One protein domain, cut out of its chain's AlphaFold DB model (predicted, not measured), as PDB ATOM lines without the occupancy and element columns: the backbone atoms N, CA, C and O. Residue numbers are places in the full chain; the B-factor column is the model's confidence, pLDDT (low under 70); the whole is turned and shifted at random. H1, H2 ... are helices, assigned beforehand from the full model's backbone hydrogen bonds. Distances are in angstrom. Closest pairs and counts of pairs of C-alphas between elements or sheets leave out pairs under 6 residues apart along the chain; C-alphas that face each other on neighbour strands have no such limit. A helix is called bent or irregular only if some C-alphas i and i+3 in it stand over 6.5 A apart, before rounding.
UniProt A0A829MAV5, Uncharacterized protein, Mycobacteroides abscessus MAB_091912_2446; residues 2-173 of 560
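This is residues 2 to 173 of the 560 residues of an uncharacterized protein of Mycobacteroides abscessus MAB_091912_2446 (UniProt A0A829MAV5). Two long helices, H4 and H8, lie side by side and run opposite ways as the core of an elongated body, with H5 and H7 packed together at one end of the pair and H3 packed on H4 near the other end. H9 folds back beside the later part of H8, and H1 reaches H8 with residues 22 to 25, while its residues 2 to 10 stick out. The printed part has 172 residues with nine named helices, H1 to H9 in order along the chain, and no named strand; its class is all helix. It is compact, with a radius of gyration of the C-alphas of 18.1 A, and spans 59 by 33 by 26 A.

The longest helix, H1, residues 2 to 25, runs 35.3 A from C-alpha 2 at (39.627, 31.959, -35.653) to C-alpha 25 at (10.627, 41.944, -53.088). H4, residues 56 to 78, measures 32.3 A, and H8, residues 131 to 151, measures 30.3 A. H2 is residues 28 to 31 and H3 residues 34 to 44. H5, residues 83 to 98, measures 19.6 A; it is irregular, with C-alphas 87 and 90 8.8 A apart, and has a kink of 91 degrees near residue 90. H6 is residues 102 to 108, H7 residues 111 to 120, and H9 residues 163 to 172, ending at C-alpha 172 at (6.518, 40.635, -41.128).

H8 is the hub, touching four helices. H4 touches it at a shallow tilt of 16 degrees, opposite ways; their closest C-alphas, of Ala 74 and Cys 137, are 4.6 A apart. H8 and H9 form a helical hairpin at a shallow tilt of 10 degrees, closest at the C-alphas of Ala 146 and Val 168, 6.4 A. H1 touches H8 at 37 degrees, only just a steep tilt, closest at the C-alphas of His 25 and Pro 140, 5.6 A. H5 touches H8 with residues 92 to 98 alone, about perpendicular at 78 degrees, closest at the C-alphas of Arg 95 and Arg 132, 5.0 A. H7 touches H5 at a steep tilt of 42 degrees, opposite ways, closest at the C-alphas of Pro 83 and Gly 118, 4.3 A. H3 touches H4 at 72 degrees, only just about perpendicular, closest at the C-alphas of Val 39 and Phe 59, 5.8 A. H2 and H3 touch only at the corner, closest at the C-alphas of Phe 30 and Gly 36, 5.1 A. H6 touches no helix, but H6 and H8 are near each other. Every O i to N i+4 pair is within hydrogen-bond range in H1, H3, H4, H6, H7 and H9, against 7 of 12 in H5 and 15 of 17 in H8; H2 is too short for such a pair.

The C-alphas of Lys 2 and Thr 124, the two farthest apart, are 63.1 A from each other. The printed part has no cut. The links from H3 to H4 and from H8 to H9 are long, with 11 residues each. The mean pLDDT of the printed part is 78.2; it is under 70 at residues 2 to 17, 45 to 54, 107 to 109 and 152 to 173.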
ATOM      1  N   LYS A   2      40.779  32.776 -35.186       29.50
ATOM      2  CA  LYS A   2      39.627  31.959 -35.653       29.50
ATOM      3  C   LYS A   2      38.231  32.502 -35.259       29.50
ATOM      4  O   LYS A   2      37.327  32.459 -36.083       29.50
ATOM      5  N   LEU A   3      38.062  33.097 -34.070       26.72
ATOM      6  CA  LEU A   3      36.754  33.610 -33.604       26.72
ATOM      7  C   LEU A   3      36.264  34.863 -34.360       26.72
ATOM      8  O   LEU A   3      35.100  34.935 -34.729       26.72
ATOM      9  N   ARG A   4      37.167  35.808 -34.676       30.52
ATOM     10  CA  ARG A   4      36.859  36.987 -35.517       30.52
ATOM     11  C   ARG A   4      36.439  36.607 -36.943       30.52
ATOM     12  O   ARG A   4      35.776  37.394 -37.610       30.52
ATOM     13  N   ARG A   5      36.845  35.425 -37.425       33.44
ATOM     14  CA  ARG A   5      36.444  34.899 -38.739       33.44
ATOM     15  C   ARG A   5      35.044  34.273 -38.703       33.44
ATOM     16  O   ARG A   5      34.320  34.430 -39.677       33.44
ATOM     17  N   LEU A   6      34.650  33.635 -37.596       29.02
ATOM     18  CA  LEU A   6      33.318  33.037 -37.410       29.02
ATOM     19  C   LEU A   6      32.215  34.097 -37.261       29.02
ATOM     20  O   LEU A   6      31.255  34.065 -38.021       29.02
ATOM     21  N   THR A   7      32.406  35.108 -36.406       38.00
ATOM     22  CA  THR A   7      31.439  36.216 -36.271       38.00
ATOM     23  C   THR A   7      31.316  37.043 -37.550       38.00
ATOM     24  O   THR A   7      30.211  37.381 -37.957       38.00
ATOM     25  N   ARG A   8      32.422  37.301 -38.270       44.84
ATOM     26  CA  ARG A   8      32.354  37.938 -39.601       44.84
ATOM     27  C   ARG A   8      31.570  37.106 -40.621       44.84
ATOM     28  O   ARG A   8      30.912  37.699 -41.472       44.84
ATOM     29  N   ARG A   9      31.644  35.772 -40.556       39.44
ATOM     30  CA  ARG A   9      30.965  34.862 -41.491       39.44
ATOM     31  C   ARG A   9      29.453  34.829 -41.252       39.44
ATOM     32  O   ARG A   9      28.715  35.004 -42.213       39.44
ATOM     33  N   GLU A  10      29.007  34.724 -40.002       40.59
ATOM     34  CA  GLU A  10      27.576  34.751 -39.640       40.59
ATOM     35  C   GLU A  10      26.924  36.108 -39.950       40.59
ATOM     36  O   GLU A  10      25.835  36.167 -40.518       40.59
ATOM     37  N   THR A  11      27.618  37.219 -39.669       55.81
ATOM     38  CA  THR A  11      27.130  38.554 -40.045       55.81
ATOM     39  C   THR A  11      27.051  38.722 -41.566       55.81
ATOM     40  O   THR A  11      26.112  39.335 -42.059       55.81
ATOM     41  N   ASN A  12      27.998  38.163 -42.329       58.19
ATOM     42  CA  ASN A  12      27.957  38.220 -43.795       58.19
ATOM     43  C   ASN A  12      26.817  37.380 -44.384       58.19
ATOM     44  O   ASN A  12      26.236  37.777 -45.387       58.19
ATOM     45  N   GLU A  13      26.494  36.233 -43.788       56.53
ATOM     46  CA  GLU A  13      25.412  35.375 -44.272       56.53
ATOM     47  C   GLU A  13      24.031  35.975 -43.982       56.53
ATOM     48  O   GLU A  13      23.186  36.013 -44.873       56.53
ATOM     49  N   SER A  14      23.827  36.534 -42.785       59.09
ATOM     50  CA  SER A  14      22.603  37.276 -42.449       59.09
ATOM     51  C   SER A  14      22.395  38.480 -43.376       59.09
ATOM     52  O   SER A  14      21.320  38.639 -43.952       59.09
ATOM     53  N   LEU A  15      23.441  39.283 -43.612       64.44
ATOM     54  CA  LEU A  15      23.368  40.423 -44.533       64.44
ATOM     55  C   LEU A  15      23.061  39.991 -45.970       64.44
ATOM     56  O   LEU A  15      22.231  40.618 -46.616       64.44
ATOM     57  N   ARG A  16      23.660  38.895 -46.454       67.25
ATOM     58  CA  ARG A  16      23.352  38.343 -47.784       67.25
ATOM     59  C   ARG A  16      21.905  37.880 -47.904       67.25
ATOM     60  O   ARG A  16      21.283  38.137 -48.926       67.25
ATOM     61  N   ARG A  17      21.354  37.228 -46.872       67.44
ATOM     62  CA  ARG A  17      19.938  36.817 -46.862       67.44
ATOM     63  C   ARG A  17      19.005  38.027 -46.894       67.44
ATOM     64  O   ARG A  17      18.034  38.016 -47.640       67.44
ATOM     65  N   ARG A  18      19.318  39.081 -46.135       71.00
ATOM     66  CA  ARG A  18      18.539  40.333 -46.124       71.00
ATOM     67  C   ARG A  18      18.642  41.082 -47.448       71.00
ATOM     68  O   ARG A  18      17.628  41.504 -47.980       71.00
ATOM     69  N   TRP A  19      19.839  41.177 -48.016       76.25
ATOM     70  CA  TRP A  19      20.052  41.733 -49.350       76.25
ATOM     71  C   TRP A  19      19.221  40.999 -50.407       76.25
ATOM     72  O   TRP A  19      18.450  41.626 -51.126       76.25
ATOM     73  N   ALA A  20      19.321  39.665 -50.450       78.44
ATOM     74  CA  ALA A  20      18.555  38.838 -51.379       78.44
ATOM     75  C   ALA A  20      17.042  39.005 -51.181       78.44
ATOM     76  O   ALA A  20      16.297  39.058 -52.154       78.44
ATOM     77  N   PHE A  21      16.592  39.144 -49.929       82.00
ATOM     78  CA  PHE A  21      15.204  39.463 -49.620       82.00
ATOM     79  C   PHE A  21      14.772  40.786 -50.267       82.00
ATOM     80  O   PHE A  21      13.813  40.789 -51.029       82.00
ATOM     81  N   PHE A  22      15.478  41.892 -50.021       84.81
ATOM     82  CA  PHE A  22      15.075  43.191 -50.568       84.81
ATOM     83  C   PHE A  22      15.158  43.230 -52.095       84.81
ATOM     84  O   PHE A  22      14.239  43.733 -52.731       84.81
ATOM     85  N   GLN A  23      16.188  42.630 -52.698       84.75
ATOM     86  CA  GLN A  23      16.270  42.521 -54.157       84.75
ATOM     87  C   GLN A  23      15.085  41.770 -54.767       84.75
ATOM     88  O   GLN A  23      14.612  42.155 -55.826       84.75
ATOM     89  N   ALA A  24      14.605  40.714 -54.109       85.38
ATOM     90  CA  ALA A  24      13.521  39.895 -54.636       85.38
ATOM     91  C   ALA A  24      12.120  40.490 -54.417       85.38
ATOM     92  O   ALA A  24      11.179  40.014 -55.046       85.38
ATOM     93  N   HIS A  25      11.954  41.470 -53.519       88.69
ATOM     94  CA  HIS A  25      10.627  41.944 -53.088       88.69
ATOM     95  C   HIS A  25      10.384  43.440 -53.295       88.69
ATOM     96  O   HIS A  25       9.229  43.854 -53.283       88.69
ATOM     97  N   LEU A  26      11.425  44.250 -53.502       91.12
ATOM     98  CA  LEU A  26      11.273  45.639 -53.940       91.12
ATOM     99  C   LEU A  26      10.888  45.703 -55.425       91.12
ATOM    100  O   LEU A  26      10.947  44.707 -56.144       91.12
ATOM    101  N   ARG A  27      10.483  46.886 -55.897       94.12
ATOM    102  CA  ARG A  27      10.230  47.101 -57.324       94.12
ATOM    103  C   ARG A  27      11.526  47.015 -58.125       94.12
ATOM    104  O   ARG A  27      12.521  47.637 -57.748       94.12
ATOM    105  N   ASP A  28      11.480  46.332 -59.263       92.75
ATOM    106  CA  ASP A  28      12.624  46.188 -60.169       92.75
ATOM    107  C   ASP A  28      13.159  47.561 -60.609       92.75
ATOM    108  O   ASP A  28      14.370  47.780 -60.635       92.75
ATOM    109  N   GLU A  29      12.265  48.529 -60.865       94.06
ATOM    110  CA  GLU A  29      12.659  49.887 -61.258       94.06
ATOM    111  C   GLU A  29      13.463  50.599 -60.161       94.06
ATOM    112  O   GLU A  29      14.356  51.387 -60.466       94.06
ATOM    113  N   PHE A  30      13.175  50.319 -58.886       95.00
ATOM    114  CA  PHE A  30      13.938  50.868 -57.769       95.00
ATOM    115  C   PHE A  30      15.279  50.151 -57.622       95.00
ATOM    116  O   PHE A  30      16.318  50.809 -57.599       95.00
ATOM    117  N   VAL A  31      15.267  48.813 -57.579       92.00
ATOM    118  CA  VAL A  31      16.466  47.978 -57.376       92.00
ATOM    119  C   VAL A  31      17.534  48.241 -58.440       92.00
ATOM    120  O   VAL A  31      18.716  48.246 -58.109       92.00
ATOM    121  N   HIS A  32      17.126  48.493 -59.686       92.50
ATOM    122  CA  HIS A  32      18.028  48.761 -60.810       92.50
ATOM    123  C   HIS A  32      18.283  50.252 -61.076       92.50
ATOM    124  O   HIS A  32      19.013  50.600 -62.004       92.50
ATOM    125  N   SER A  33      17.704  51.153 -60.278       93.75
ATOM    126  CA  SER A  33      18.029  52.578 -60.357       93.75
ATOM    127  C   SER A  33      19.360  52.880 -59.667       93.75
ATOM    128  O   SER A  33      19.713  52.262 -58.661       93.75
ATOM    129  N   ALA A  34      20.071  53.907 -60.143       91.44
ATOM    130  CA  ALA A  34      21.308  54.358 -59.503       91.44
ATOM    131  C   ALA A  34      21.099  54.723 -58.018       91.44
ATOM    132  O   ALA A  34      21.947  54.421 -57.182       91.44
ATOM    133  N   GLN A  35      19.957  55.334 -57.681       89.94
ATOM    134  CA  GLN A  35      19.615  55.717 -56.308       89.94
ATOM    135  C   GLN A  35      19.266  54.502 -55.438       89.94
ATOM    136  O   GLN A  35      19.777  54.380 -54.327       89.94
ATOM    137  N   GLY A  36      18.442  53.575 -55.934       89.50
ATOM    138  CA  GLY A  36      18.072  52.370 -55.191       89.50
ATOM    139  C   GLY A  36      19.258  51.438 -54.952       89.50
ATOM    140  O   GLY A  36      19.423  50.931 -53.842       89.50
ATOM    141  N   GLU A  37      20.162  51.296 -55.926       88.75
ATOM    142  CA  GLU A  37      21.425  50.586 -55.714       88.75
ATOM    143  C   GLU A  37      22.267  51.225 -54.605       88.75
ATOM    144  O   GLU A  37      22.809  50.514 -53.757       88.75
ATOM    145  N   GLN A  38      22.390  52.558 -54.593       87.69
ATOM    146  CA  GLN A  38      23.128  53.274 -53.549       87.69
ATOM    147  C   GLN A  38      22.493  53.076 -52.172       87.69
ATOM    148  O   GLN A  38      23.212  52.798 -51.212       87.69
ATOM    149  N   VAL A  39      21.161  53.141 -52.079       87.81
ATOM    150  CA  VAL A  39      20.411  52.883 -50.843       87.81
ATOM    151  C   VAL A  39      20.657  51.465 -50.336       87.81
ATOM    152  O   VAL A  39      20.975  51.284 -49.160       87.81
ATOM    153  N   LEU A  40      20.531  50.451 -51.194       85.44
ATOM    154  CA  LEU A  40      20.734  49.058 -50.795       85.44
ATOM    155  C   LEU A  40      22.187  48.829 -50.366       85.44
ATOM    156  O   LEU A  40      22.433  48.270 -49.291       85.44
ATOM    157  N   LYS A  41      23.160  49.320 -51.152       81.31
ATOM    158  CA  LYS A  41      24.591  49.272 -50.805       81.31
ATOM    159  C   LYS A  41      24.838  49.955 -49.465       81.31
ATOM    160  O   LYS A  41      25.560  49.415 -48.631       81.31
ATOM    161  N   TYR A  42      24.200  51.091 -49.198       78.56
ATOM    162  CA  TYR A  42      24.275  51.748 -47.900       78.56
ATOM    163  C   TYR A  42      23.691  50.887 -46.772       78.56
ATOM    164  O   TYR A  42      24.372  50.639 -45.775       78.56
ATOM    165  N   ALA A  43      22.475  50.372 -46.948       76.12
ATOM    166  CA  ALA A  43      21.758  49.594 -45.945       76.12
ATOM    167  C   ALA A  43      22.472  48.283 -45.553       76.12
ATOM    168  O   ALA A  43      22.370  47.866 -44.395       76.12
ATOM    169  N   PHE A  44      23.224  47.657 -46.469       73.12
ATOM    170  CA  PHE A  44      23.752  46.299 -46.259       73.12
ATOM    171  C   PHE A  44      25.261  46.113 -46.495       73.12
ATOM    172  O   PHE A  44      25.835  45.178 -45.931       73.12
ATOM    173  N   GLU A  45      25.932  46.975 -47.266       65.44
ATOM    174  CA  GLU A  45      27.356  46.824 -47.621       65.44
ATOM    175  C   GLU A  45      28.258  47.901 -46.989       65.44
ATOM    176  O   GLU A  45      29.282  47.580 -46.379       65.44
ATOM    177  N   LEU A  46      27.875  49.180 -47.081       51.62
ATOM    178  CA  LEU A  46      28.702  50.336 -46.696       51.62
ATOM    179  C   LEU A  46      28.583  50.720 -45.216       51.62
ATOM    180  O   LEU A  46      29.501  51.334 -44.678       51.62
ATOM    181  N   ARG A  47      27.535  50.274 -44.511       53.59
ATOM    182  CA  ARG A  47      27.346  50.479 -43.056       53.59
ATOM    183  C   ARG A  47      28.469  49.945 -42.158       53.59
ATOM    184  O   ARG A  47      28.475  50.204 -40.958       53.59
ATOM    185  N   ARG A  48      29.430  49.195 -42.708       49.25
ATOM    186  CA  ARG A  48      30.633  48.726 -41.996       49.25
ATOM    187  C   ARG A  48      31.784  49.726 -41.965       49.25
ATOM    188  O   ARG A  48      32.739  49.501 -41.223       49.25
ATOM    189  N   VAL A  49      31.723  50.791 -42.755       46.16
ATOM    190  CA  VAL A  49      32.773  51.805 -42.828       46.16
ATOM    191  C   VAL A  49      32.162  53.100 -42.312       46.16
ATOM    192  O   VAL A  49      31.264  53.634 -42.948       46.16
ATOM    193  N   ASN A  50      32.617  53.589 -41.152       44.19
ATOM    194  CA  ASN A  50      32.305  54.940 -40.676       44.19
ATOM    195  C   ASN A  50      32.782  55.940 -41.738       44.19
ATOM    196  O   ASN A  50      33.937  56.360 -41.715       44.19
ATOM    197  N   ARG A  51      31.923  56.273 -42.702       48.09
ATOM    198  CA  ARG A  51      32.142  57.374 -43.632       48.09
ATOM    199  C   ARG A  51      31.265  58.535 -43.170       48.09
ATOM    200  O   ARG A  51      30.050  58.438 -43.322       48.09
ATOM    201  N   PRO A  52      31.856  59.589 -42.587       50.00
ATOM    202  CA  PRO A  52      31.113  60.757 -42.116       50.00
ATOM    203  C   PRO A  52      30.402  61.534 -43.243       50.00
ATOM    204  O   PRO A  52      29.520  62.326 -42.942       50.00
ATOM    205  N   ASP A  53      30.703  61.248 -44.516       52.12
ATOM    206  CA  ASP A  53      30.223  62.021 -45.675       52.12
ATOM    207  C   ASP A  53      29.010  61.414 -46.408       52.12
ATOM    208  O   ASP A  53      28.735  61.765 -47.553       52.12
ATOM    209  N   THR A  54      28.299  60.451 -45.811       62.44
ATOM    210  CA  THR A  54      27.129  59.840 -46.470       62.44
ATOM    211  C   THR A  54      25.843  60.519 -46.008       62.44
ATOM    212  O   THR A  54      25.498  60.430 -44.831       62.44
ATOM    213  N   ASP A  55      25.120  61.167 -46.927       72.06
ATOM    214  CA  ASP A  55      23.845  61.830 -46.636       72.06
ATOM    215  C   ASP A  55      22.728  60.796 -46.398       72.06
ATOM    216  O   ASP A  55      22.017  60.348 -47.298       72.06
ATOM    217  N   VAL A  56      22.602  60.360 -45.145       77.44
ATOM    218  CA  VAL A  56      21.568  59.410 -44.712       77.44
ATOM    219  C   VAL A  56      20.167  59.991 -44.893       77.44
ATOM    220  O   VAL A  56      19.229  59.237 -45.156       77.44
ATOM    221  N   GLU A  57      20.013  61.308 -44.760       81.62
ATOM    222  CA  GLU A  57      18.724  61.973 -44.946       81.62
ATOM    223  C   GLU A  57      18.308  61.939 -46.419       81.62
ATOM    224  O   GLU A  57      17.145  61.656 -46.709       81.62
ATOM    225  N   HIS A  58      19.258  62.065 -47.351       86.56
ATOM    226  CA  HIS A  58      19.005  61.802 -48.767       86.56
ATOM    227  C   HIS A  58      18.485  60.375 -49.004       86.56
ATOM    228  O   HIS A  58      17.455  60.197 -49.654       86.56
ATOM    229  N   PHE A  59      19.121  59.344 -48.437       87.31
ATOM    230  CA  PHE A  59      18.642  57.962 -48.601       87.31
ATOM    231  C   PHE A  59      17.274  57.711 -47.965       87.31
ATOM    232  O   PHE A  59      16.458  56.989 -48.539       87.31
ATOM    233  N   LYS A  60      16.992  58.323 -46.810       85.06
ATOM    234  CA  LYS A  60      15.654  58.282 -46.210       85.06
ATOM    235  C   LYS A  60      14.616  58.930 -47.122       85.06
ATOM    236  O   LYS A  60      13.542  58.360 -47.286       85.06
ATOM    237  N   ALA A  61      14.934  60.070 -47.737       89.25
ATOM    238  CA  ALA A  61      14.044  60.741 -48.680       89.25
ATOM    239  C   ALA A  61      13.784  59.884 -49.932       89.25
ATOM    240  O   ALA A  61      12.634  59.748 -50.347       89.25
ATOM    241  N   VAL A  62      14.822  59.242 -50.481       91.88
ATOM    242  CA  VAL A  62      14.699  58.307 -51.615       91.88
ATOM    243  C   VAL A  62      13.770  57.136 -51.274       91.88
ATOM    244  O   VAL A  62      12.876  56.811 -52.052       91.88
ATOM    245  N   VAL A  63      13.932  56.522 -50.098       91.00
ATOM    246  CA  VAL A  63      13.066  55.411 -49.668       91.00
ATOM    247  C   VAL A  63      11.645  55.867 -49.349       91.00
ATOM    248  O   VAL A  63      10.702  55.145 -49.660       91.00
ATOM    249  N   ALA A  64      11.462  57.061 -48.782       90.44
ATOM    250  CA  ALA A  64      10.134  57.624 -48.556       90.44
ATOM    251  C   ALA A  64       9.387  57.866 -49.881       90.44
ATOM    252  O   ALA A  64       8.228  57.477 -50.002       90.44
ATOM    253  N   ALA A  65      10.065  58.416 -50.894       93.38
ATOM    254  CA  ALA A  65       9.487  58.601 -52.225       93.38
ATOM    255  C   ALA A  65       9.114  57.259 -52.879       93.38
ATOM    256  O   ALA A  65       8.030  57.116 -53.446       93.38
ATOM    257  N   GLU A  66       9.978  56.249 -52.753       95.31
ATOM    258  CA  GLU A  66       9.686  54.897 -53.233       95.31
ATOM    259  C   GLU A  66       8.482  54.272 -52.511       95.31
ATOM    260  O   GLU A  66       7.662  53.591 -53.138       95.31
ATOM    261  N   ARG A  67       8.337  54.531 -51.202       92.38
ATOM    262  CA  ARG A  67       7.202  54.063 -50.398       92.38
ATOM    263  C   ARG A  67       5.903  54.655 -50.921       92.38
ATOM    264  O   ARG A  67       4.964  53.897 -51.140       92.38
ATOM    265  N   ASP A  68       5.872  55.963 -51.167       94.12
ATOM    266  CA  ASP A  68       4.684  56.663 -51.665       94.12
ATOM    267  C   ASP A  68       4.277  56.156 -53.066       94.12
ATOM    268  O   ASP A  68       3.091  55.952 -53.334       94.12
ATOM    269  N   VAL A  69       5.243  55.863 -53.952       96.19
ATOM    270  CA  VAL A  69       4.969  55.246 -55.267       96.19
ATOM    271  C   VAL A  69       4.376  53.843 -55.117       96.19
ATOM    272  O   VAL A  69       3.376  53.518 -55.767       96.19
ATOM    273  N   CYS A  70       4.976  52.998 -54.273       95.94
ATOM    274  CA  CYS A  70       4.477  51.641 -54.039       95.94
ATOM    275  C   CYS A  70       3.092  51.648 -53.385       95.94
ATOM    276  O   CYS A  70       2.216  50.890 -53.801       95.94
ATOM    277  N   GLU A  71       2.874  52.529 -52.407       94.81
ATOM    278  CA  GLU A  71       1.585  52.705 -51.743       94.81
ATOM    279  C   GLU A  71       0.509  53.136 -52.747       94.81
ATOM    280  O   GLU A  71      -0.572  52.550 -52.773       94.81
ATOM    281  N   ALA A  72       0.804  54.107 -53.619       96.44
ATOM    282  CA  ALA A  72      -0.135  54.566 -54.638       96.44
ATOM    283  C   ALA A  72      -0.539  53.440 -55.604       96.44
ATOM    284  O   ALA A  72      -1.725  53.295 -55.907       96.44
ATOM    285  N   ARG A  73       0.419  52.607 -56.044       97.00
ATOM    286  CA  ARG A  73       0.143  51.423 -56.879       97.00
ATOM    287  C   ARG A  73      -0.717  50.397 -56.134       97.00
ATOM    288  O   ARG A  73      -1.710  49.922 -56.682       97.00
ATOM    289  N   ALA A  74      -0.372  50.085 -54.883       96.62
ATOM    290  CA  ALA A  74      -1.127  49.145 -54.057       96.62
ATOM    291  C   ALA A  74      -2.559  49.630 -53.795       96.62
ATOM    292  O   ALA A  74      -3.499  48.849 -53.926       96.62
ATOM    293  N   ARG A  75      -2.743  50.922 -53.509       96.69
ATOM    294  CA  ARG A  75      -4.063  51.535 -53.332       96.69
ATOM    295  C   ARG A  75      -4.883  51.496 -54.620       96.69
ATOM    296  O   ARG A  75      -6.020  51.055 -54.581       96.69
ATOM    297  N   ALA A  76      -4.304  51.863 -55.763       96.94
ATOM    298  CA  ALA A  76      -5.005  51.809 -57.050       96.94
ATOM    299  C   ALA A  76      -5.433  50.380 -57.442       96.94
ATOM    300  O   ALA A  76      -6.457  50.178 -58.098       96.94
ATOM    301  N   ALA A  77      -4.658  49.363 -57.053       97.50
ATOM    302  CA  ALA A  77      -5.073  47.972 -57.186       97.50
ATOM    303  C   ALA A  77      -6.204  47.617 -56.204       97.50
ATOM    304  O   ALA A  77      -7.198  47.028 -56.622       97.50
ATOM    305  N   LEU A  78      -6.098  48.025 -54.936       97.69
ATOM    306  CA  LEU A  78      -7.117  47.787 -53.909       97.69
ATOM    307  C   LEU A  78      -8.463  48.463 -54.224       97.69
ATOM    308  O   LEU A  78      -9.514  47.875 -53.983       97.69
ATOM    309  N   ASP A  79      -8.442  49.655 -54.825       96.69
ATOM    310  CA  ASP A  79      -9.634  50.408 -55.238       96.69
ATOM    311  C   ASP A  79     -10.477  49.641 -56.282       96.69
ATOM    312  O   ASP A  79     -11.668  49.899 -56.422       96.69
ATOM    313  N   ARG A  80      -9.892  48.657 -56.984       96.62
ATOM    314  CA  ARG A  80     -10.605  47.758 -57.912       96.62
ATOM    315  C   ARG A  80     -11.123  46.477 -57.256       96.62
ATOM    316  O   ARG A  80     -11.963  45.797 -57.838       96.62
ATOM    317  N   VAL A  81     -10.642  46.137 -56.062       97.94
ATOM    318  CA  VAL A  81     -11.024  44.906 -55.363       97.94
ATOM    319  C   VAL A  81     -12.350  45.110 -54.646       97.94
ATOM    320  O   VAL A  81     -12.494  46.032 -53.842       97.94
ATOM    321  N   ASN A  82     -13.304  44.211 -54.884       97.38
ATOM    322  CA  ASN A  82     -14.551  44.193 -54.131       97.38
ATOM    323  C   ASN A  82     -14.284  43.802 -52.664       97.38
ATOM    324  O   ASN A  82     -13.783  42.695 -52.430       97.38
ATOM    325  N   PRO A  83     -14.630  44.640 -51.668       97.31
ATOM    326  CA  PRO A  83     -14.353  44.347 -50.264       97.31
ATOM    327  C   PRO A  83     -15.103  43.113 -49.748       97.31
ATOM    328  O   PRO A  83     -14.611  42.425 -48.855       97.31
ATOM    329  N   ALA A  84     -16.238  42.747 -50.352       94.88
ATOM    330  CA  ALA A  84     -16.952  41.511 -50.037       94.88
ATOM    331  C   ALA A  84     -16.178  40.243 -50.446       94.88
ATOM    332  O   ALA A  84     -16.568  39.141 -50.068       94.88
ATOM    333  N   SER A  85     -15.049  40.363 -51.159       93.25
ATOM    334  CA  SER A  85     -14.205  39.215 -51.521       93.25
ATOM    335  C   SER A  85     -13.653  38.463 -50.308       93.25
ATOM    336  O   SER A  85     -13.255  37.309 -50.438       93.25
ATOM    337  N   VAL A  86     -13.668  39.062 -49.112       91.44
ATOM    338  CA  VAL A  86     -13.351  38.345 -47.866       91.44
ATOM    339  C   VAL A  86     -14.338  37.215 -47.545       91.44
ATOM    340  O   VAL A  86     -14.014  36.353 -46.740       91.44
ATOM    341  N   LEU A  87     -15.508  37.158 -48.190       88.88
ATOM    342  CA  LEU A  87     -16.422  36.011 -48.110       88.88
ATOM    343  C   LEU A  87     -15.884  34.769 -48.835       88.88
ATOM    344  O   LEU A  87     -16.288  33.652 -48.526       88.88
ATOM    345  N   VAL A  88     -14.962  34.947 -49.784       85.81
ATOM    346  CA  VAL A  88     -14.393  33.874 -50.612       85.81
ATOM    347  C   VAL A  88     -12.899  33.712 -50.341       85.81
ATOM    348  O   VAL A  88     -12.060  33.781 -51.239       85.81
ATOM    349  N   LEU A  89     -12.534  33.480 -49.074       82.81
ATOM    350  CA  LEU A  89     -11.129  33.373 -48.654       82.81
ATOM    351  C   LEU A  89     -10.335  32.312 -49.428       82.81
ATOM    352  O   LEU A  89      -9.158  32.538 -49.691       82.81
ATOM    353  N   GLY A  90     -10.961  31.217 -49.867       81.50
ATOM    354  CA  GLY A  90     -10.322  30.232 -50.749       81.50
ATOM    355  C   GLY A  90      -9.797  30.851 -52.050       81.50
ATOM    356  O   GLY A  90      -8.646  30.617 -52.415       81.50
ATOM    357  N   VAL A  91     -10.576  31.739 -52.679       87.38
ATOM    358  CA  VAL A  91     -10.154  32.492 -53.872       87.38
ATOM    359  C   VAL A  91      -9.005  33.436 -53.528       87.38
ATOM    360  O   VAL A  91      -8.042  33.535 -54.279       87.38
ATOM    361  N   ILE A  92      -9.042  34.096 -52.367       89.56
ATOM    362  CA  ILE A  92      -7.931  34.949 -51.913       89.56
ATOM    363  C   ILE A  92      -6.633  34.136 -51.784       89.56
ATOM    364  O   ILE A  92      -5.585  34.577 -52.260       89.56
ATOM    365  N   LEU A  93      -6.698  32.940 -51.188       87.19
ATOM    366  CA  LEU A  93      -5.554  32.033 -51.060       87.19
ATOM    367  C   LEU A  93      -5.055  31.544 -52.430       87.19
ATOM    368  O   LEU A  93      -3.848  31.518 -52.665       87.19
ATOM    369  N   GLU A  94      -5.962  31.209 -53.352       88.50
ATOM    370  CA  GLU A  94      -5.629  30.834 -54.731       88.50
ATOM    371  C   GLU A  94      -4.896  31.978 -55.452       88.50
ATOM    372  O   GLU A  94      -3.820  31.778 -56.024       88.50
ATOM    373  N   ARG A  95      -5.425  33.208 -55.366       92.31
ATOM    374  CA  ARG A  95      -4.803  34.405 -55.956       92.31
ATOM    375  C   ARG A  95      -3.445  34.713 -55.335       92.31
ATOM    376  O   ARG A  95      -2.533  35.110 -56.058       92.31
ATOM    377  N   ALA A  96      -3.271  34.479 -54.036       90.69
ATOM    378  CA  ALA A  96      -1.965  34.576 -53.390       90.69
ATOM    379  C   ALA A  96      -0.978  33.514 -53.901       90.69
ATOM    380  O   ALA A  96       0.194  33.820 -54.115       90.69
ATOM    381  N   GLY A  97      -1.440  32.286 -54.160       89.88
ATOM    382  CA  GLY A  97      -0.636  31.223 -54.774       89.88
ATOM    383  C   GLY A  97      -0.203  31.531 -56.214       89.88
ATOM    384  O   GLY A  97       0.861  31.087 -56.648       89.88
ATOM    385  N   GLN A  98      -0.999  32.328 -56.933       93.12
ATOM    386  CA  GLN A  98      -0.721  32.802 -58.295       93.12
ATOM    387  C   GLN A  98       0.160  34.060 -58.346       93.12
ATOM    388  O   GLN A  98       0.682  34.381 -59.414       93.12
ATOM    389  N   SER A  99       0.329  34.774 -57.230       93.06
ATOM    390  CA  SER A  99       1.222  35.935 -57.150       93.06
ATOM    391  C   SER A  99       2.679  35.519 -57.361       93.06
ATOM    392  O   SER A  99       3.123  34.454 -56.909       93.06
ATOM    393  N   ARG A 100       3.472  36.408 -57.973       90.44
ATOM    394  CA  ARG A 100       4.931  36.220 -58.063       90.44
ATOM    395  C   ARG A 100       5.602  36.178 -56.684       90.44
ATOM    396  O   ARG A 100       6.666  35.584 -56.541       90.44
ATOM    397  N   TYR A 101       4.941  36.719 -55.658       89.25
ATOM    398  CA  TYR A 101       5.406  36.761 -54.272       89.25
ATOM    399  C   TYR A 101       4.805  35.664 -53.379       89.25
ATOM    400  O   TYR A 101       4.846  35.779 -52.153       89.25
ATOM    401  N   ARG A 102       4.272  34.573 -53.949       88.06
ATOM    402  CA  ARG A 102       3.607  33.489 -53.193       88.06
ATOM    403  C   ARG A 102       4.394  32.964 -51.985       88.06
ATOM    404  O   ARG A 102       3.807  32.689 -50.944       88.06
ATOM    405  N   GLN A 103       5.720  32.830 -52.101       81.25
ATOM    406  CA  GLN A 103       6.566  32.334 -51.008       81.25
ATOM    407  C   GLN A 103       6.595  33.322 -49.842       81.25
ATOM    408  O   GLN A 103       6.476  32.916 -48.687       81.25
ATOM    409  N   PHE A 104       6.700  34.615 -50.151       81.12
ATOM    410  CA  PHE A 104       6.636  35.673 -49.157       81.12
ATOM    411  C   PHE A 104       5.265  35.735 -48.506       81.12
ATOM    412  O   PHE A 104       5.190  35.688 -47.290       81.12
ATOM    413  N   LEU A 105       4.185  35.754 -49.288       82.50
ATOM    414  CA  LEU A 105       2.820  35.790 -48.753       82.50
ATOM    415  C   LEU A 105       2.524  34.587 -47.841       82.50
ATOM    416  O   LEU A 105       1.900  34.749 -46.792       82.50
ATOM    417  N   GLY A 106       3.025  33.401 -48.204       73.38
ATOM    418  CA  GLY A 106       2.923  32.193 -47.386       73.38
ATOM    419  C   GLY A 106       3.724  32.259 -46.081       73.38
ATOM    420  O   GLY A 106       3.226  31.823 -45.048       73.38
ATOM    421  N   ALA A 107       4.939  32.819 -46.103       66.12
ATOM    422  CA  ALA A 107       5.792  32.947 -44.916       66.12
ATOM    423  C   ALA A 107       5.403  34.126 -44.000       66.12
ATOM    424  O   ALA A 107       5.522  34.030 -42.781       66.12
ATOM    425  N   PHE A 108       4.946  35.230 -44.591       65.56
ATOM    426  CA  PHE A 108       4.597  36.484 -43.920       65.56
ATOM    427  C   PHE A 108       3.258  36.382 -43.184       65.56
ATOM    428  O   PHE A 108       3.101  36.891 -42.076       65.56
ATOM    429  N   GLY A 109       2.297  35.670 -43.779       69.62
ATOM    430  CA  GLY A 109       0.935  35.556 -43.271       69.62
ATOM    431  C   GLY A 109       0.044  36.691 -43.776       69.62
ATOM    432  O   GLY A 109       0.271  37.871 -43.535       69.62
ATOM    433  N   MET A 110      -1.030  36.347 -44.480       81.62
ATOM    434  CA  MET A 110      -1.806  37.333 -45.243       81.62
ATOM    435  C   MET A 110      -2.846  38.107 -44.428       81.62
ATOM    436  O   MET A 110      -3.474  39.003 -44.978       81.62
ATOM    437  N   SER A 111      -3.027  37.807 -43.138       84.56
ATOM    438  CA  SER A 111      -4.105  38.351 -42.292       84.56
ATOM    439  C   SER A 111      -4.298  39.861 -42.443       84.56
ATOM    440  O   SER A 111      -5.417  40.332 -42.617       84.56
ATOM    441  N   ARG A 112      -3.202  40.629 -42.434       86.56
ATOM    442  CA  ARG A 112      -3.251  42.085 -42.587       86.56
ATOM    443  C   ARG A 112      -3.740  42.522 -43.970       86.56
ATOM    444  O   ARG A 112      -4.540  43.444 -44.069       86.56
ATOM    445  N   LEU A 113      -3.261  41.871 -45.029       91.12
ATOM    446  CA  LEU A 113      -3.656  42.182 -46.404       91.12
ATOM    447  C   LEU A 113      -5.102  41.755 -46.679       91.12
ATOM    448  O   LEU A 113      -5.836  42.485 -47.332       91.12
ATOM    449  N   VAL A 114      -5.539  40.620 -46.124       92.50
ATOM    450  CA  VAL A 114      -6.943  40.179 -46.163       92.50
ATOM    451  C   VAL A 114      -7.848  41.177 -45.444       92.50
ATOM    452  O   VAL A 114      -8.908  41.530 -45.955       92.50
ATOM    453  N   TRP A 115      -7.416  41.676 -44.286       94.12
ATOM    454  CA  TRP A 115      -8.133  42.734 -43.584       94.12
ATOM    455  C   TRP A 115      -8.235  44.010 -44.421       94.12
ATOM    456  O   TRP A 115      -9.321  44.570 -44.513       94.12
ATOM    457  N   LEU A 116      -7.155  44.436 -45.093       95.19
ATOM    458  CA  LEU A 116      -7.183  45.595 -45.997       95.19
ATOM    459  C   LEU A 116      -8.139  45.390 -47.179       95.19
ATOM    460  O   LEU A 116      -8.870  46.319 -47.509       95.19
ATOM    461  N   ILE A 117      -8.186  44.187 -47.768       97.00
ATOM    462  CA  ILE A 117      -9.170  43.833 -48.806       97.00
ATOM    463  C   ILE A 117     -10.585  44.113 -48.302       97.00
ATOM    464  O   ILE A 117     -11.326  44.853 -48.942       97.00
ATOM    465  N   GLY A 118     -10.946  43.578 -47.135       96.81
ATOM    466  CA  GLY A 118     -12.284  43.764 -46.583       96.81
ATOM    467  C   GLY A 118     -12.571  45.195 -46.139       96.81
ATOM    468  O   GLY A 118     -13.631  45.732 -46.435       96.81
ATOM    469  N   ALA A 119     -11.640  45.835 -45.441       96.62
ATOM    470  CA  ALA A 119     -11.864  47.127 -44.807       96.62
ATOM    471  C   ALA A 119     -11.756  48.311 -45.784       96.62
ATOM    472  O   ALA A 119     -12.416  49.328 -45.580       96.62
ATOM    473  N   ALA A 120     -10.923  48.196 -46.823       96.69
ATOM    474  CA  ALA A 120     -10.545  49.305 -47.699       96.69
ATOM    475  C   ALA A 120     -10.620  48.992 -49.204       96.69
ATOM    476  O   ALA A 120     -10.280  49.859 -50.007       96.69
ATOM    477  N   GLY A 121     -11.083  47.802 -49.605       97.44
ATOM    478  CA  GLY A 121     -11.446  47.534 -50.998       97.44
ATOM    479  C   GLY A 121     -12.525  48.505 -51.487       97.44
ATOM    480  O   GLY A 121     -13.505  48.747 -50.780       97.44
ATOM    481  N   GLY A 122     -12.331  49.075 -52.678       96.12
ATOM    482  CA  GLY A 122     -13.230  50.082 -53.262       96.12
ATOM    483  C   GLY A 122     -14.092  49.581 -54.425       96.12
ATOM    484  O   GLY A 122     -14.975  50.302 -54.887       96.12
ATOM    485  N   GLY A 123     -13.839  48.364 -54.907       95.38
ATOM    486  CA  GLY A 123     -14.458  47.837 -56.117       95.38
ATOM    487  C   GLY A 123     -15.871  47.300 -55.900       95.38
ATOM    488  O   GLY A 123     -16.283  46.969 -54.791       95.38
ATOM    489  N   THR A 124     -16.605  47.142 -56.997       95.06
ATOM    490  CA  THR A 124     -17.940  46.514 -57.025       95.06
ATOM    491  C   THR A 124     -18.020  45.332 -57.992       95.06
ATOM    492  O   THR A 124     -19.081  44.726 -58.132       95.06
ATOM    493  N   GLY A 125     -16.904  44.991 -58.648       92.38
ATOM    494  CA  GLY A 125     -16.808  43.865 -59.575       92.38
ATOM    495  C   GLY A 125     -16.952  42.493 -58.898       92.38
ATOM    496  O   GLY A 125     -17.138  42.409 -57.676       92.38
ATOM    497  N   PRO A 126     -16.886  41.404 -59.682       94.06
ATOM    498  CA  PRO A 126     -16.854  40.032 -59.189       94.06
ATOM    499  C   PRO A 126     -15.938  39.799 -57.978       94.06
ATOM    500  O   PRO A 126     -14.831  40.335 -57.876       94.06
ATOM    501  N   LEU A 127     -16.385  38.936 -57.061       92.38
ATOM    502  CA  LEU A 127     -15.589  38.547 -55.896       92.38
ATOM    503  C   LEU A 127     -14.279  37.887 -56.340       92.38
ATOM    504  O   LEU A 127     -14.268  37.002 -57.195       92.38
ATOM    505  N   GLY A 128     -13.165  38.303 -55.741       89.50
ATOM    506  CA  GLY A 128     -11.838  37.792 -56.082       89.50
ATOM    507  C   GLY A 128     -11.135  38.521 -57.232       89.50
ATOM    508  O   GLY A 128      -9.938  38.293 -57.442       89.50
ATOM    509  N   GLU A 129     -11.830  39.396 -57.962       93.25
ATOM    510  CA  GLU A 129     -11.223  40.214 -59.014       93.25
ATOM    511  C   GLU A 129     -10.212  41.215 -58.429       93.25
ATOM    512  O   GLU A 129     -10.382  41.737 -57.328       93.25
ATOM    513  N   GLY A 130      -9.107  41.447 -59.145       93.94
ATOM    514  CA  GLY A 130      -8.067  42.412 -58.761       93.94
ATOM    515  C   GLY A 130      -7.156  41.983 -57.601       93.94
ATOM    516  O   GLY A 130      -6.104  42.584 -57.405       93.94
ATOM    517  N   ILE A 131      -7.479  40.914 -56.864       95.94
ATOM    518  CA  ILE A 131      -6.747  40.528 -55.640       95.94
ATOM    519  C   ILE A 131      -5.290  40.147 -55.908       95.94
ATOM    520  O   ILE A 131      -4.402  40.554 -55.161       95.94
ATOM    521  N   ARG A 132      -5.017  39.393 -56.982       96.38
ATOM    522  CA  ARG A 132      -3.636  39.040 -57.359       96.38
ATOM    523  C   ARG A 132      -2.808  40.296 -57.623       96.38
ATOM    524  O   ARG A 132      -1.694  40.409 -57.126       96.38
ATOM    525  N   GLU A 133      -3.370  41.234 -58.380       96.75
ATOM    526  CA  GLU A 133      -2.710  42.499 -58.699       96.75
ATOM    527  C   GLU A 133      -2.470  43.330 -57.433       96.75
ATOM    528  O   GLU A 133      -1.371  43.841 -57.237       96.75
ATOM    529  N   PHE A 134      -3.449  43.383 -56.523       97.12
ATOM    530  CA  PHE A 134      -3.262  44.009 -55.218       97.12
ATOM    531  C   PHE A 134      -2.092  43.391 -54.449       97.12
ATOM    532  O   PHE A 134      -1.243  44.134 -53.963       97.12
ATOM    533  N   PHE A 135      -1.982  42.061 -54.376       95.69
ATOM    534  CA  PHE A 135      -0.838  41.418 -53.725       95.69
ATOM    535  C   PHE A 135       0.495  41.750 -54.399       95.69
ATOM    536  O   PHE A 135       1.463  42.076 -53.707       95.69
ATOM    537  N   ASP A 136       0.542  41.729 -55.731       95.25
ATOM    538  CA  ASP A 136       1.749  42.054 -56.497       95.25
ATOM    539  C   ASP A 136       2.192  43.520 -56.315       95.25
ATOM    540  O   ASP A 136       3.382  43.820 -56.440       95.25
ATOM    541  N   CYS A 137       1.276  44.428 -55.965       95.44
ATOM    542  CA  CYS A 137       1.597  45.813 -55.616       95.44
ATOM    543  C   CYS A 137       1.860  46.031 -54.114       95.44
ATOM    544  O   CYS A 137       2.708  46.847 -53.751       95.44
ATOM    545  N   ALA A 138       1.165  45.310 -53.233       93.12
ATOM    546  CA  ALA A 138       1.267  45.479 -51.785       93.12
ATOM    547  C   ALA A 138       2.574  44.915 -51.212       93.12
ATOM    548  O   ALA A 138       3.112  45.478 -50.259       93.12
ATOM    549  N   VAL A 139       3.112  43.831 -51.781       90.94
ATOM    550  CA  VAL A 139       4.376  43.243 -51.306       90.94
ATOM    551  C   VAL A 139       5.562  44.208 -51.461       90.94
ATOM    552  O   VAL A 139       6.261  44.409 -50.466       90.94
ATOM    553  N   PRO A 140       5.769  44.877 -52.614       92.00
ATOM    554  CA  PRO A 140       6.770  45.936 -52.729       92.00
ATOM    555  C   PRO A 140       6.596  47.062 -51.717       92.00
ATOM    556  O   PRO A 140       7.577  47.475 -51.106       92.00
ATOM    557  N   TRP A 141       5.363  47.512 -51.470       91.12
ATOM    558  CA  TRP A 141       5.096  48.523 -50.444       91.12
ATOM    559  C   TRP A 141       5.549  48.056 -49.051       91.12
ATOM    560  O   TRP A 141       6.330  48.752 -48.404       91.12
ATOM    561  N   LEU A 142       5.176  46.841 -48.632       85.75
ATOM    562  CA  LEU A 142       5.624  46.258 -47.359       85.75
ATOM    563  C   LEU A 142       7.154  46.122 -47.279       85.75
ATOM    564  O   LEU A 142       7.749  46.394 -46.232       85.75
ATOM    565  N   ALA A 143       7.799  45.708 -48.373       85.69
ATOM    566  CA  ALA A 143       9.251  45.592 -48.447       85.69
ATOM    567  C   ALA A 143       9.934  46.963 -48.313       85.69
ATOM    568  O   ALA A 143      10.918  47.085 -47.585       85.69
ATOM    569  N   VAL A 144       9.401  48.017 -48.934       88.38
ATOM    570  CA  VAL A 144       9.942  49.378 -48.794       88.38
ATOM    571  C   VAL A 144       9.762  49.904 -47.368       88.38
ATOM    572  O   VAL A 144      10.707  50.463 -46.814       88.38
ATOM    573  N   THR A 145       8.617  49.675 -46.716       81.56
ATOM    574  CA  THR A 145       8.407  50.053 -45.302       81.56
ATOM    575  C   THR A 145       9.413  49.365 -44.367       81.56
ATOM    576  O   THR A 145       9.909  49.962 -43.401       81.56
ATOM    577  N   ALA A 146       9.760  48.110 -44.661       77.44
ATOM    578  CA  ALA A 146      10.801  47.388 -43.941       77.44
ATOM    579  C   ALA A 146      12.193  47.990 -44.194       77.44
ATOM    580  O   ALA A 146      12.948  48.201 -43.245       77.44
ATOM    581  N   LEU A 147      12.516  48.334 -45.448       81.25
ATOM    582  CA  LEU A 147      13.778  48.986 -45.814       81.25
ATOM    583  C   LEU A 147      13.921  50.365 -45.158       81.25
ATOM    584  O   LEU A 147      15.000  50.712 -44.682       81.25
ATOM    585  N   GLU A 148      12.841  51.142 -45.090       80.19
ATOM    586  CA  GLU A 148      12.823  52.426 -44.390       80.19
ATOM    587  C   GLU A 148      13.253  52.228 -42.935       80.19
ATOM    588  O   GLU A 148      14.164  52.898 -42.446       80.19
ATOM    589  N   SER A 149      12.660  51.243 -42.262       71.50
ATOM    590  CA  SER A 149      12.996  50.902 -40.879       71.50
ATOM    591  C   SER A 149      14.460  50.481 -40.717       71.50
ATOM    592  O   SER A 149      15.076  50.824 -39.708       71.50
ATOM    593  N   GLU A 150      15.051  49.825 -41.723       71.75
ATOM    594  CA  GLU A 150      16.494  49.581 -41.751       71.75
ATOM    595  C   GLU A 150      17.288  50.877 -41.795       71.75
ATOM    596  O   GLU A 150      18.252  50.998 -41.047       71.75
ATOM    597  N   LEU A 151      16.920  51.846 -42.638       72.69
ATOM    598  CA  LEU A 151      17.652  53.107 -42.809       72.69
ATOM    599  C   LEU A 151      17.633  54.009 -41.572       72.69
ATOM    600  O   LEU A 151      18.630  54.679 -41.299       72.69
ATOM    601  N   TRP A 152      16.547  53.990 -40.795       62.62
ATOM    602  CA  TRP A 152      16.438  54.738 -39.535       62.62
ATOM    603  C   TRP A 152      17.373  54.229 -38.426       62.62
ATOM    604  O   TRP A 152      17.549  54.915 -37.418       62.62
ATOM    605  N   TRP A 153      18.027  53.080 -38.616       55.81
ATOM    606  CA  TRP A 153      19.097  52.607 -37.739       55.81
ATOM    607  C   TRP A 153      20.330  53.524 -37.816       55.81
ATOM    608  O   TRP A 153      21.035  53.561 -38.829       55.81
ATOM    609  N   GLN A 154      20.622  54.237 -36.722       51.03
ATOM    610  CA  GLN A 154      21.925  54.864 -36.504       51.03
ATOM    611  C   GLN A 154      22.824  53.916 -35.697       51.03
ATOM    612  O   GLN A 154      22.449  53.535 -34.582       51.03
ATOM    613  N   PRO A 155      24.026  53.559 -36.192       44.66
ATOM    614  CA  PRO A 155      25.001  52.814 -35.410       44.66
ATOM    615  C   PRO A 155      25.520  53.695 -34.271       44.66
ATOM    616  O   PRO A 155      26.586  54.292 -34.359       44.66
ATOM    617  N   THR A 156      24.823  53.735 -33.139       39.38
ATOM    618  CA  THR A 156      25.335  54.357 -31.899       39.38
ATOM    619  C   THR A 156      26.415  53.493 -31.223       39.38
ATOM    620  O   THR A 156      26.596  53.510 -30.008       39.38
ATOM    621  N   GLY A 157      27.154  52.689 -31.999       38.09
ATOM    622  CA  GLY A 157      28.195  51.786 -31.501       38.09
ATOM    623  C   GLY A 157      27.683  50.648 -30.608       38.09
ATOM    624  O   GLY A 157      28.489  49.962 -29.977       38.09
ATOM    625  N   ARG A 158      26.364  50.427 -30.535       39.34
ATOM    626  CA  ARG A 158      25.744  49.375 -29.722       39.34
ATOM    627  C   ARG A 158      24.829  48.504 -30.575       39.34
ATOM    628  O   ARG A 158      23.805  48.969 -31.044       39.34
ATOM    629  N   ASP A 159      25.254  47.250 -30.687       45.53
ATOM    630  CA  ASP A 159      24.532  46.048 -31.111       45.53
ATOM    631  C   ASP A 159      23.870  45.994 -32.511       45.53
ATOM    632  O   ASP A 159      23.153  46.909 -32.896       45.53
ATOM    633  N   PRO A 160      24.027  44.892 -33.278       40.94
ATOM    634  CA  PRO A 160      23.331  44.697 -34.555       40.94
ATOM    635  C   PRO A 160      21.839  44.328 -34.428       40.94
ATOM    636  O   PRO A 160      21.167  44.236 -35.451       40.94
ATOM    637  N   ASP A 161      21.324  44.099 -33.214       52.19
ATOM    638  CA  ASP A 161      19.980  43.558 -32.963       52.19
ATOM    639  C   ASP A 161      19.080  44.642 -32.320       52.19
ATOM    640  O   ASP A 161      18.892  44.661 -31.105       52.19
ATOM    641  N   ASP A 162      18.561  45.578 -33.128       59.81
ATOM    642  CA  ASP A 162      17.675  46.672 -32.683       59.81
ATOM    643  C   ASP A 162      16.203  46.222 -32.541       59.81
ATOM    644  O   ASP A 162      15.714  45.368 -33.294       59.81
ATOM    645  N   ALA A 163      15.491  46.823 -31.583       59.19
ATOM    646  CA  ALA A 163      14.062  46.627 -31.318       59.19
ATOM    647  C   ALA A 163      13.229  46.863 -32.577       59.19
ATOM    648  O   ALA A 163      12.309  46.112 -32.871       59.19
ATOM    649  N   THR A 164      13.589  47.890 -33.353       59.28
ATOM    650  CA  THR A 164      12.897  48.279 -34.587       59.28
ATOM    651  C   THR A 164      12.941  47.167 -35.625       59.28
ATOM    652  O   THR A 164      11.901  46.748 -36.117       59.28
ATOM    653  N   VAL A 165      14.133  46.642 -35.921       60.44
ATOM    654  CA  VAL A 165      14.332  45.565 -36.906       60.44
ATOM    655  C   VAL A 165      13.581  44.303 -36.496       60.44
ATOM    656  O   VAL A 165      13.068  43.569 -37.334       60.44
ATOM    657  N   THR A 166      13.492  44.055 -35.193       62.81
ATOM    658  CA  THR A 166      12.812  42.869 -34.664       62.81
ATOM    659  C   THR A 166      11.312  43.055 -34.618       62.81
ATOM    660  O   THR A 166      10.616  42.138 -35.005       62.81
ATOM    661  N   ALA A 167      10.816  44.234 -34.245       60.66
ATOM    662  CA  ALA A 167       9.406  44.589 -34.347       60.66
ATOM    663  C   ALA A 167       8.929  44.552 -35.804       60.66
ATOM    664  O   ALA A 167       7.825  44.109 -36.094       60.66
ATOM    665  N   VAL A 168       9.765  44.990 -36.748       61.75
ATOM    666  CA  VAL A 168       9.505  44.807 -38.180       61.75
ATOM    667  C   VAL A 168       9.482  43.314 -38.497       61.75
ATOM    668  O   VAL A 168       8.482  42.825 -39.000       61.75
ATOM    669  N   GLY A 169      10.523  42.567 -38.126       60.34
ATOM    670  CA  GLY A 169      10.604  41.124 -38.349       60.34
ATOM    671  C   GLY A 169       9.435  40.326 -37.762       60.34
ATOM    672  O   GLY A 169       8.916  39.462 -38.451       60.34
ATOM    673  N   SER A 170       8.979  40.633 -36.548       62.03
ATOM    674  CA  SER A 170       7.874  39.957 -35.856       62.03
ATOM    675  C   SER A 170       6.504  40.314 -36.426       62.03
ATOM    676  O   SER A 170       5.571  39.518 -36.347       62.03
ATOM    677  N   ARG A 171       6.373  41.499 -37.032       62.66
ATOM    678  CA  ARG A 171       5.173  41.902 -37.781       62.66
ATOM    679  C   ARG A 171       5.167  41.368 -39.203       62.66
ATOM    680  O   ARG A 171       4.097  41.220 -39.784       62.66
ATOM    681  N   MET A 172       6.350  41.142 -39.772       51.16
ATOM    682  CA  MET A 172       6.518  40.635 -41.128       51.16
ATOM    683  C   MET A 172       6.585  39.114 -41.200       51.16
ATOM    684  O   MET A 172       6.363  38.531 -42.247       51.16
ATOM    685  N   VAL A 173       6.953  38.445 -40.123       50.50
ATOM    686  CA  VAL A 173       7.017  36.993 -40.041       50.50
ATOM    687  C   VAL A 173       6.378  36.665 -38.713       50.50
ATOM    688  O   VAL A 173       6.789  37.222 -37.697       50.50
TER     689      VAL A 173